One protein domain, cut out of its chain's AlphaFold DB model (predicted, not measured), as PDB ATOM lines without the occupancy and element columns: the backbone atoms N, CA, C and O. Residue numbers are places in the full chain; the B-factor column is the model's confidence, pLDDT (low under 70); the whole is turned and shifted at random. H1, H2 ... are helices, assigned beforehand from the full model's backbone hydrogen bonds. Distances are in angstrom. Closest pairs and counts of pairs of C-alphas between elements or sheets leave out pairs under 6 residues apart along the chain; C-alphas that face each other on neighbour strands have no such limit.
ATOM      1  N   ASP A   4     231.263 136.208 346.092       87.62
ATOM      2  CA  ASP A   4     230.759 137.553 345.786       87.62
ATOM      3  C   ASP A   4     231.149 138.570 346.871       87.62
ATOM      4  O   ASP A   4     231.713 139.625 346.576       87.62
ATOM      5  N   THR A   5     230.955 138.218 348.146       90.25
ATOM      6  CA  THR A   5     231.364 139.060 349.277       90.25
ATOM      7  C   THR A   5     232.871 139.327 349.258       90.25
ATOM      8  O   THR A   5     233.295 140.463 349.475       90.25
ATOM      9  N   ARG A   6     233.693 138.310 348.950       90.06
ATOM     10  CA  ARG A   6     235.153 138.469 348.825       90.06
ATOM     11  C   ARG A   6     235.541 139.415 347.691       90.06
ATOM     12  O   ARG A   6     236.448 140.227 347.888       90.06
ATOM     13  N   LYS A   7     234.866 139.314 346.541       88.88
ATOM     14  CA  LYS A   7     235.068 140.187 345.373       88.88
ATOM     15  C   LYS A   7     234.716 141.627 345.685       88.88
ATOM     16  O   LYS A   7     235.540 142.515 345.496       88.88
ATOM     17  N   ARG A   8     233.541 141.849 346.265       92.44
ATOM     18  CA  ARG A   8     233.079 143.180 346.669       92.44
ATOM     19  C   ARG A   8     233.998 143.813 347.706       92.44
ATOM     20  O   ARG A   8     234.369 144.969 347.546       92.44
ATOM     21  N   LEU A   9     234.447 143.057 348.708       92.19
ATOM     22  CA  LEU A   9     235.452 143.552 349.651       92.19
ATOM     23  C   LEU A   9     236.798 143.842 348.961       92.19
ATOM     24  O   LEU A   9     237.482 144.786 349.343       92.19
ATOM     25  N   GLY A  10     237.171 143.060 347.941       90.75
ATOM     26  CA  GLY A  10     238.371 143.286 347.131       90.75
ATOM     27  C   GLY A  10     238.341 144.648 346.444       90.75
ATOM     28  O   GLY A  10     239.281 145.420 346.605       90.75
ATOM     29  N   ILE A  11     237.217 144.976 345.800       90.69
ATOM     30  CA  ILE A  11     236.964 146.285 345.177       90.69
ATOM     31  C   ILE A  11     237.089 147.414 346.211       90.69
ATOM     32  O   ILE A  11     237.768 148.409 345.966       90.69
ATOM     33  N   VAL A  12     236.486 147.255 347.398       92.50
ATOM     34  CA  VAL A  12     236.572 148.268 348.467       92.50
ATOM     35  C   VAL A  12     238.019 148.497 348.913       92.50
ATOM     36  O   VAL A  12     238.438 149.641 349.091       92.50
ATOM     37  N   CYS A  13     238.792 147.421 349.085       91.12
ATOM     38  CA  CYS A  13     240.197 147.509 349.487       91.12
ATOM     39  C   CYS A  13     241.077 148.122 348.396       91.12
ATOM     40  O   CYS A  13     242.098 148.724 348.698       91.12
ATOM     41  N   GLU A  14     240.746 147.912 347.129       89.44
ATOM     42  CA  GLU A  14     241.520 148.440 346.011       89.44
ATOM     43  C   GLU A  14     241.265 149.932 345.789       89.44
ATOM     44  O   GLU A  14     242.205 150.694 345.595       89.44
ATOM     45  N   HIS A  15     240.006 150.358 345.888       90.25
ATOM     46  CA  HIS A  15     239.579 151.718 345.558       90.25
ATOM     47  C   HIS A  15     239.189 152.528 346.796       90.25
ATOM     48  O   HIS A  15     238.311 153.388 346.725       90.25
ATOM     49  N   THR A  16     239.822 152.261 347.942       90.00
ATOM     50  CA  THR A  16     239.467 152.873 349.235       90.00
ATOM     51  C   THR A  16     239.422 154.400 349.159       90.00
ATOM     52  O   THR A  16     238.425 154.999 349.565       90.00
ATOM     53  N   ASP A  17     240.443 155.035 348.580       88.19
ATOM     54  CA  ASP A  17     240.514 156.498 348.491       88.19
ATOM     55  C   ASP A  17     239.493 157.086 347.514       88.19
ATOM     56  O   ASP A  17     238.871 158.112 347.799       88.19
ATOM     57  N   ALA A  18     239.251 156.407 346.390       88.56
ATOM     58  CA  ALA A  18     238.245 156.826 345.420       88.56
ATOM     59  C   ALA A  18     236.825 156.718 346.005       88.56
ATOM     60  O   ALA A  18     236.025 157.648 345.882       88.56
ATOM     61  N   ILE A  19     236.532 155.625 346.718       90.44
ATOM     62  CA  ILE A  19     235.264 155.420 347.429       90.44
ATOM     63  C   ILE A  19     235.096 156.471 348.530       90.44
ATOM     64  O   ILE A  19     234.039 157.096 348.615       90.44
ATOM     65  N   ARG A  20     236.135 156.730 349.336       90.12
ATOM     66  CA  ARG A  20     236.109 157.758 350.391       90.12
ATOM     67  C   ARG A  20     235.843 159.148 349.814       90.12
ATOM     68  O   ARG A  20     234.992 159.865 350.331       90.12
ATOM     69  N   THR A  21     236.512 159.499 348.717       89.38
ATOM     70  CA  THR A  21     236.304 160.771 348.009       89.38
ATOM     71  C   THR A  21     234.865 160.893 347.516       89.38
ATOM     72  O   THR A  21     234.213 161.912 347.740       89.38
ATOM     73  N   ARG A  22     234.326 159.830 346.904       87.25
ATOM     74  CA  ARG A  22     232.946 159.802 346.403       87.25
ATOM     75  C   ARG A  22     231.920 159.948 347.530       87.25
ATOM     76  O   ARG A  22     230.921 160.641 347.363       87.25
ATOM     77  N   LEU A  23     232.190 159.342 348.682       88.62
ATOM     78  CA  LEU A  23     231.355 159.421 349.881       88.62
ATOM     79  C   LEU A  23     231.494 160.745 350.644       88.62
ATOM     80  O   LEU A  23     230.657 161.020 351.499       88.62
ATOM     81  N   GLY A  24     232.496 161.575 350.342       86.31
ATOM     82  CA  GLY A  24     232.735 162.846 351.034       86.31
ATOM     83  C   GLY A  24     231.575 163.844 350.930       86.31
ATOM     84  O   GLY A  24     231.406 164.677 351.814       86.31
ATOM     85  N   GLY A  25     230.741 163.729 349.891       79.62
ATOM     86  CA  GLY A  25     229.519 164.526 349.726       79.62
ATOM     87  C   GLY A  25     228.268 163.941 350.397       79.62
ATOM     88  O   GLY A  25     227.207 164.557 350.335       79.62
ATOM     89  N   VAL A  26     228.358 162.758 351.013       81.81
ATOM     90  CA  VAL A  26     227.222 162.058 351.631       81.81
ATOM     91  C   VAL A  26     227.285 162.191 353.144       81.81
ATOM     92  O   VAL A  26     228.303 161.889 353.766       81.81
ATOM     93  N   HIS A  27     226.166 162.578 353.757       81.69
ATOM     94  CA  HIS A  27     226.046 162.571 355.211       81.69
ATOM     95  C   HIS A  27     226.291 161.155 355.751       81.69
ATOM     96  O   HIS A  27     225.637 160.203 355.327       81.69
ATOM     97  N   SER A  28     227.258 161.015 356.660       85.44
ATOM     98  CA  SER A  28     227.716 159.722 357.195       85.44
ATOM     99  C   SER A  28     228.340 158.768 356.165       85.44
ATOM    100  O   SER A  28     228.556 157.600 356.475       85.44
ATOM    101  N   GLY A  29     228.686 159.247 354.966       83.50
ATOM    102  CA  GLY A  29     229.339 158.454 353.924       83.50
ATOM    103  C   GLY A  29     230.610 157.742 354.409       83.50
ATOM    104  O   GLY A  29     230.682 156.520 354.287       83.50
ATOM    105  N   PRO A  30     231.576 158.445 355.032       87.31
ATOM    106  CA  PRO A  30     232.782 157.815 355.577       87.31
ATOM    107  C   PRO A  30     232.496 156.684 356.578       87.31
ATOM    108  O   PRO A  30     233.139 155.639 356.515       87.31
ATOM    109  N   ALA A  31     231.464 156.828 357.418       90.44
ATOM    110  CA  ALA A  31     231.107 155.821 358.417       90.44
ATOM    111  C   ALA A  31     230.625 154.496 357.793       90.44
ATOM    112  O   ALA A  31     230.775 153.437 358.400       90.44
ATOM    113  N   LEU A  32     230.072 154.528 356.573       92.25
ATOM    114  CA  LEU A  32     229.686 153.315 355.843       92.25
ATOM    115  C   LEU A  32     230.911 152.490 355.437       92.25
ATOM    116  O   LEU A  32     230.886 151.263 355.517       92.25
ATOM    117  N   LEU A  33     231.982 153.165 355.014       92.44
ATOM    118  CA  LEU A  33     233.245 152.519 354.665       92.44
ATOM    119  C   LEU A  33     233.920 151.940 355.916       92.44
ATOM    120  O   LEU A  33     234.347 150.784 355.907       92.44
ATOM    121  N   ASP A  34     233.930 152.699 357.011       92.62
ATOM    122  CA  ASP A  34     234.495 152.253 358.288       92.62
ATOM    123  C   ASP A  34     233.749 151.032 358.851       92.62
ATOM    124  O   ASP A  34     234.380 150.094 359.341       92.62
ATOM    125  N   ALA A  35     232.418 150.984 358.715       93.94
ATOM    126  CA  ALA A  35     231.610 149.838 359.128       93.94
ATOM    127  C   ALA A  35     231.979 148.555 358.362       93.94
ATOM    128  O   ALA A  35     232.092 147.485 358.965       93.94
ATOM    129  N   VAL A  36     232.224 148.651 357.049       94.75
ATOM    130  CA  VAL A  36     232.701 147.514 356.241       94.75
ATOM    131  C   VAL A  36     234.052 147.017 356.760       94.75
ATOM    132  O   VAL A  36     234.240 145.809 356.930       94.75
ATOM    133  N   PHE A  37     234.985 147.924 357.054       93.94
ATOM    134  CA  PHE A  37     236.313 147.558 357.549       93.94
ATOM    135  C   PHE A  37     236.298 146.987 358.969       93.94
ATOM    136  O   PHE A  37     237.005 146.013 359.232       93.94
ATOM    137  N   GLU A  38     235.471 147.515 359.872       94.12
ATOM    138  CA  GLU A  38     235.263 146.940 361.208       94.12
ATOM    139  C   GLU A  38     234.719 145.508 361.125       94.12
ATOM    140  O   GLU A  38     235.275 144.598 361.749       94.12
ATOM    141  N   CYS A  39     233.686 145.269 360.308       93.50
ATOM    142  CA  CYS A  39     233.146 143.924 360.111       93.50
ATOM    143  C   CYS A  39     234.190 142.977 359.500       93.50
ATOM    144  O   CYS A  39     234.304 141.829 359.938       93.50
ATOM    145  N   ALA A  40     234.995 143.453 358.543       91.88
ATOM    146  CA  ALA A  40     236.050 142.659 357.916       91.88
ATOM    147  C   ALA A  40     237.137 142.262 358.927       91.88
ATOM    148  O   ALA A  40     237.505 141.085 358.991       91.88
ATOM    149  N   ARG A  41     237.593 143.209 359.760       91.62
ATOM    150  CA  ARG A  41     238.568 142.964 360.839       91.62
ATOM    151  C   ARG A  41     238.071 141.935 361.842       91.62
ATOM    152  O   ARG A  41     238.790 141.000 362.182       91.62
ATOM    153  N   ARG A  42     236.820 142.076 362.282       91.44
ATOM    154  CA  ARG A  42     236.197 141.180 363.272       91.44
ATOM    155  C   ARG A  42     235.752 139.843 362.680       91.44
ATOM    156  O   ARG A  42     235.325 138.962 363.419       91.44
ATOM    157  N   GLY A  43     235.837 139.680 361.360       88.50
ATOM    158  CA  GLY A  43     235.354 138.497 360.656       88.50
ATOM    159  C   GLY A  43     233.848 138.280 360.758       88.50
ATOM    160  O   GLY A  43     233.398 137.137 360.726       88.50
ATOM    161  N   GLN A  44     233.095 139.368 360.890       92.44
ATOM    162  CA  GLN A  44     231.637 139.363 360.932       92.44
ATOM    163  C   GLN A  44     231.043 139.251 359.523       92.44
ATOM    164  O   GLN A  44     231.757 139.310 358.519       92.44
ATOM    165  N   ASP A  45     229.723 139.075 359.449       92.12
ATOM    166  CA  ASP A  45     229.021 139.102 358.170       92.12
ATOM    167  C   ASP A  45     229.144 140.486 357.514       92.12
ATOM    168  O   ASP A  45     228.900 141.522 358.128       92.12
ATOM    169  N   LEU A  46     229.545 140.474 356.248       93.69
ATOM    170  CA  LEU A  46     229.790 141.655 355.427       93.69
ATOM    171  C   LEU A  46     228.641 141.940 354.460       93.69
ATOM    172  O   LEU A  46     228.666 142.963 353.778       93.69
ATOM    173  N   THR A  47     227.652 141.047 354.383       92.81
ATOM    174  CA  THR A  47     226.558 141.124 353.411       92.81
ATOM    175  C   THR A  47     225.792 142.439 353.535       92.81
ATOM    176  O   THR A  47     225.695 143.181 352.559       92.81
ATOM    177  N   GLU A  48     225.311 142.766 354.736       93.38
ATOM    178  CA  GLU A  48     224.586 144.017 354.989       93.38
ATOM    179  C   GLU A  48     225.466 145.266 354.801       93.38
ATOM    180  O   GLU A  48     225.123 146.081 353.945       93.38
ATOM    181  N   PRO A  49     226.639 145.404 355.458       94.25
ATOM    182  CA  PRO A  49     227.513 146.566 355.261       94.25
ATOM    183  C   PRO A  49     227.872 146.840 353.792       94.25
ATOM    184  O   PRO A  49     227.806 147.982 353.332       94.25
ATOM    185  N   LEU A  50     228.201 145.799 353.016       93.94
ATOM    186  CA  LEU A  50     228.517 145.945 351.592       93.94
ATOM    187  C   LEU A  50     227.286 146.306 350.755       93.94
ATOM    188  O   LEU A  50     227.419 147.008 349.749       93.94
ATOM    189  N   ASN A  51     226.096 145.825 351.123       93.69
ATOM    190  CA  ASN A  51     224.843 146.188 350.463       93.69
ATOM    191  C   ASN A  51     224.455 147.636 350.751       93.69
ATOM    192  O   ASN A  51     224.049 148.337 349.823       93.69
ATOM    193  N   THR A  52     224.617 148.105 351.987       93.94
ATOM    194  CA  THR A  52     224.411 149.512 352.342       93.94
ATOM    195  C   THR A  52     225.374 150.403 351.568       93.94
ATOM    196  O   THR A  52     224.925 151.323 350.889       93.94
ATOM    197  N   LEU A  53     226.674 150.077 351.571       92.69
ATOM    198  CA  LEU A  53     227.680 150.821 350.814       92.69
ATOM    199  C   LEU A  53     227.349 150.861 349.314       92.69
ATOM    200  O   LEU A  53     227.376 151.928 348.706       92.69
ATOM    201  N   HIS A  54     226.991 149.716 348.724       91.19
ATOM    202  CA  HIS A  54     226.594 149.643 347.319       91.19
ATOM    203  C   HIS A  54     225.401 150.559 347.023       91.19
ATOM    204  O   HIS A  54     225.489 151.365 346.106       91.19
ATOM    205  N   LYS A  55     224.326 150.494 347.819       91.44
ATOM    206  CA  LYS A  55     223.131 151.335 347.637       91.44
ATOM    207  C   LYS A  55     223.443 152.826 347.765       91.44
ATOM    208  O   LYS A  55     222.951 153.615 346.963       91.44
ATOM    209  N   SER A  56     224.264 153.212 348.741       90.56
ATOM    210  CA  SER A  56     224.671 154.607 348.934       90.56
ATOM    211  C   SER A  56     225.499 155.129 347.763       90.56
ATOM    212  O   SER A  56     225.244 156.234 347.295       90.56
ATOM    213  N   LEU A  57     226.435 154.329 347.241       89.19
ATOM    214  CA  LEU A  57     227.179 154.675 346.028       89.19
ATOM    215  C   LEU A  57     226.253 154.757 344.806       89.19
ATOM    216  O   LEU A  57     226.387 155.686 344.012       89.19
ATOM    217  N   SER A  58     225.273 153.856 344.692       89.69
ATOM    218  CA  SER A  58     224.297 153.894 343.599       89.69
ATOM    219  C   SER A  58     223.427 155.150 343.614       89.69
ATOM    220  O   SER A  58     223.117 155.711 342.564       89.69
ATOM    221  N   ALA A  59     223.074 155.642 344.805       87.56
ATOM    222  CA  ALA A  59     222.308 156.875 344.971       87.56
ATOM    223  C   ALA A  59     223.083 158.142 344.550       87.56
ATOM    224  O   ALA A  59     222.464 159.166 344.273       87.56
ATOM    225  N   LEU A  60     224.417 158.077 344.450       83.81
ATOM    226  CA  LEU A  60     225.277 159.183 344.002       83.81
ATOM    227  C   LEU A  60     225.397 159.299 342.471       83.81
ATOM    228  O   LEU A  60     226.257 160.025 341.967       83.81
ATOM    229  N   GLY A  61     224.560 158.578 341.721       70.38
ATOM    230  CA  GLY A  61     224.464 158.692 340.264       70.38
ATOM    231  C   GLY A  61     225.332 157.715 339.470       70.38
ATOM    232  O   GLY A  61     225.341 157.798 338.246       70.38
ATOM    233  N   ASP A  62     226.024 156.776 340.124       68.50
ATOM    234  CA  ASP A  62     226.627 155.622 339.446       68.50
ATOM    235  C   ASP A  62     225.696 154.415 339.603       68.50
ATOM    236  O   ASP A  62     225.679 153.777 340.648       68.50
ATOM    237  N   THR A  63     224.917 154.069 338.578       75.06
ATOM    238  CA  THR A  63     223.950 152.956 338.657       75.06
ATOM    239  C   THR A  63     224.591 151.597 338.949       75.06
ATOM    240  O   THR A  63     223.887 150.668 339.347       75.06
ATOM    241  N   ARG A  64     225.917 151.466 338.802       81.56
ATOM    242  CA  ARG A  64     226.674 150.257 339.145       81.56
ATOM    243  C   ARG A  64     227.111 150.231 340.614       81.56
ATOM    244  O   ARG A  64     227.528 149.177 341.103       81.56
ATOM    245  N   GLY A  65     226.989 151.344 341.339       86.62
ATOM    246  CA  GLY A  65     227.335 151.463 342.753       86.62
ATOM    247  C   GLY A  65     228.763 151.001 343.024       86.62
ATOM    248  O   GLY A  65     229.703 151.398 342.344       86.62
ATOM    249  N   LEU A  66     228.930 150.090 343.987       85.69
ATOM    250  CA  LEU A  66     230.243 149.493 344.273       85.69
ATOM    251  C   LEU A  66     230.876 148.784 343.057       85.69
ATOM    252  O   LEU A  66     232.093 148.766 342.936       85.69
ATOM    253  N   LEU A  67     230.075 148.217 342.150       86.12
ATOM    254  CA  LEU A  67     230.584 147.512 340.970       86.12
ATOM    255  C   LEU A  67     231.068 148.472 339.872       86.12
ATOM    256  O   LEU A  67     231.752 148.040 338.952       86.12
ATOM    257  N   GLY A  68     230.766 149.773 339.961       83.00
ATOM    258  CA  GLY A  68     231.313 150.774 339.034       83.00
ATOM    259  C   GLY A  68     232.840 150.829 339.086       83.00
ATOM    260  O   GLY A  68     233.495 150.970 338.055       83.00
ATOM    261  N   PHE A  69     233.405 150.571 340.267       82.94
ATOM    262  CA  PHE A  69     234.845 150.508 340.508       82.94
ATOM    263  C   PHE A  69     235.504 149.226 339.981       82.94
ATOM    264  O   PHE A  69     236.718 149.191 339.860       82.94
ATOM    265  N   SER A  70     234.742 148.173 339.650       78.12
ATOM    266  CA  SER A  70     235.320 146.940 339.091       78.12
ATOM    267  C   SER A  70     235.485 146.971 337.573       78.12
ATOM    268  O   SER A  70     235.975 145.995 337.009       78.12
TER     269      SER A  70
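This is residues 4 to 70 of the 131 residues of an uncharacterized protein of Nocardiopsis aegyptia (UniProt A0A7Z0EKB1). Two longer helices, H3 and H4, lie side by side as a hairpin, and three shorter ones, H1, H2 and H5, pack round this pair. H2 packs on the first residues of H3, H1 packs on the first residues of H4, and H5 folds back nearly square to H4 and meets H1. The 67 printed residues hold five named helices, H1 to H5 in chain order, and no named strand; the class is all helix, with mostly crossed packing. The whole is compact, with a radius of gyration of the C-alphas of 10.7 A, and rounded, spanning 30 by 22 by 19 A.

Begin with H1, residues 4 to 14, and go on to H2, residues 16 to 23; they are close but not clearly touching, with Val 12 and Ile 19 their closest C-alphas at 7.3 A, and about perpendicular at 88 degrees. Next comes H3, residues 29 to 42, which touches H2 with residues 29 to 33 alone; the closest C-alphas, of Leu 23 and Gly 29, are 4.6 A apart, and the two form a hairpin, opposite ways at a tilt of 38 degrees, only just steep. Look then at H4, residues 47 to 59, the hub, which touches three other helices. It forms a hairpin with H3, opposite ways at a shallow tilt of 19 degrees, closest at the C-alphas of Val 36 and Pro 49, 5.4 A. H4 touches H1 with residues 47 to 50 alone, the same way at a steep tilt of 59 degrees; the closest C-alphas are those of Thr 5 and Thr 47, 6.7 A. H5, residues 65 to 70, touches H4 at 85 degrees, about perpendicular, closest at the C-alphas of Ser 58 and Gly 65, 4.0 A. H5 also touches H1, the closest C-alphas being those of Ile 11 and Ser 70, 6.3 A. H3 and H5 are apart. In H1, H2 and H4 every O i to N i+4 pair is within hydrogen-bond range; H3 has 9 of 10, and H5 has 0 of 2 but 3 of 3 O i to N i+3 pairs.

Find C-alpha 4 at (230.759, 137.553, 345.786), from which H1 runs 15.3 A to C-alpha 14. H2 measures 10.4 A. H3 begins at C-alpha 29, (229.339, 158.454, 353.924), and runs 20.8 A; H4 runs 18.4 A. H5, 9.9 A, ends at C-alpha 70, (235.320, 146.940, 339.091).

The farthest C-alphas, of Arg 42 and Gly 61, are 31.2 A apart. The printed part has no cut, and its four links between helices are tight. The mean pLDDT of the printed part is 88.7; look at residue 62 for the one value under 70.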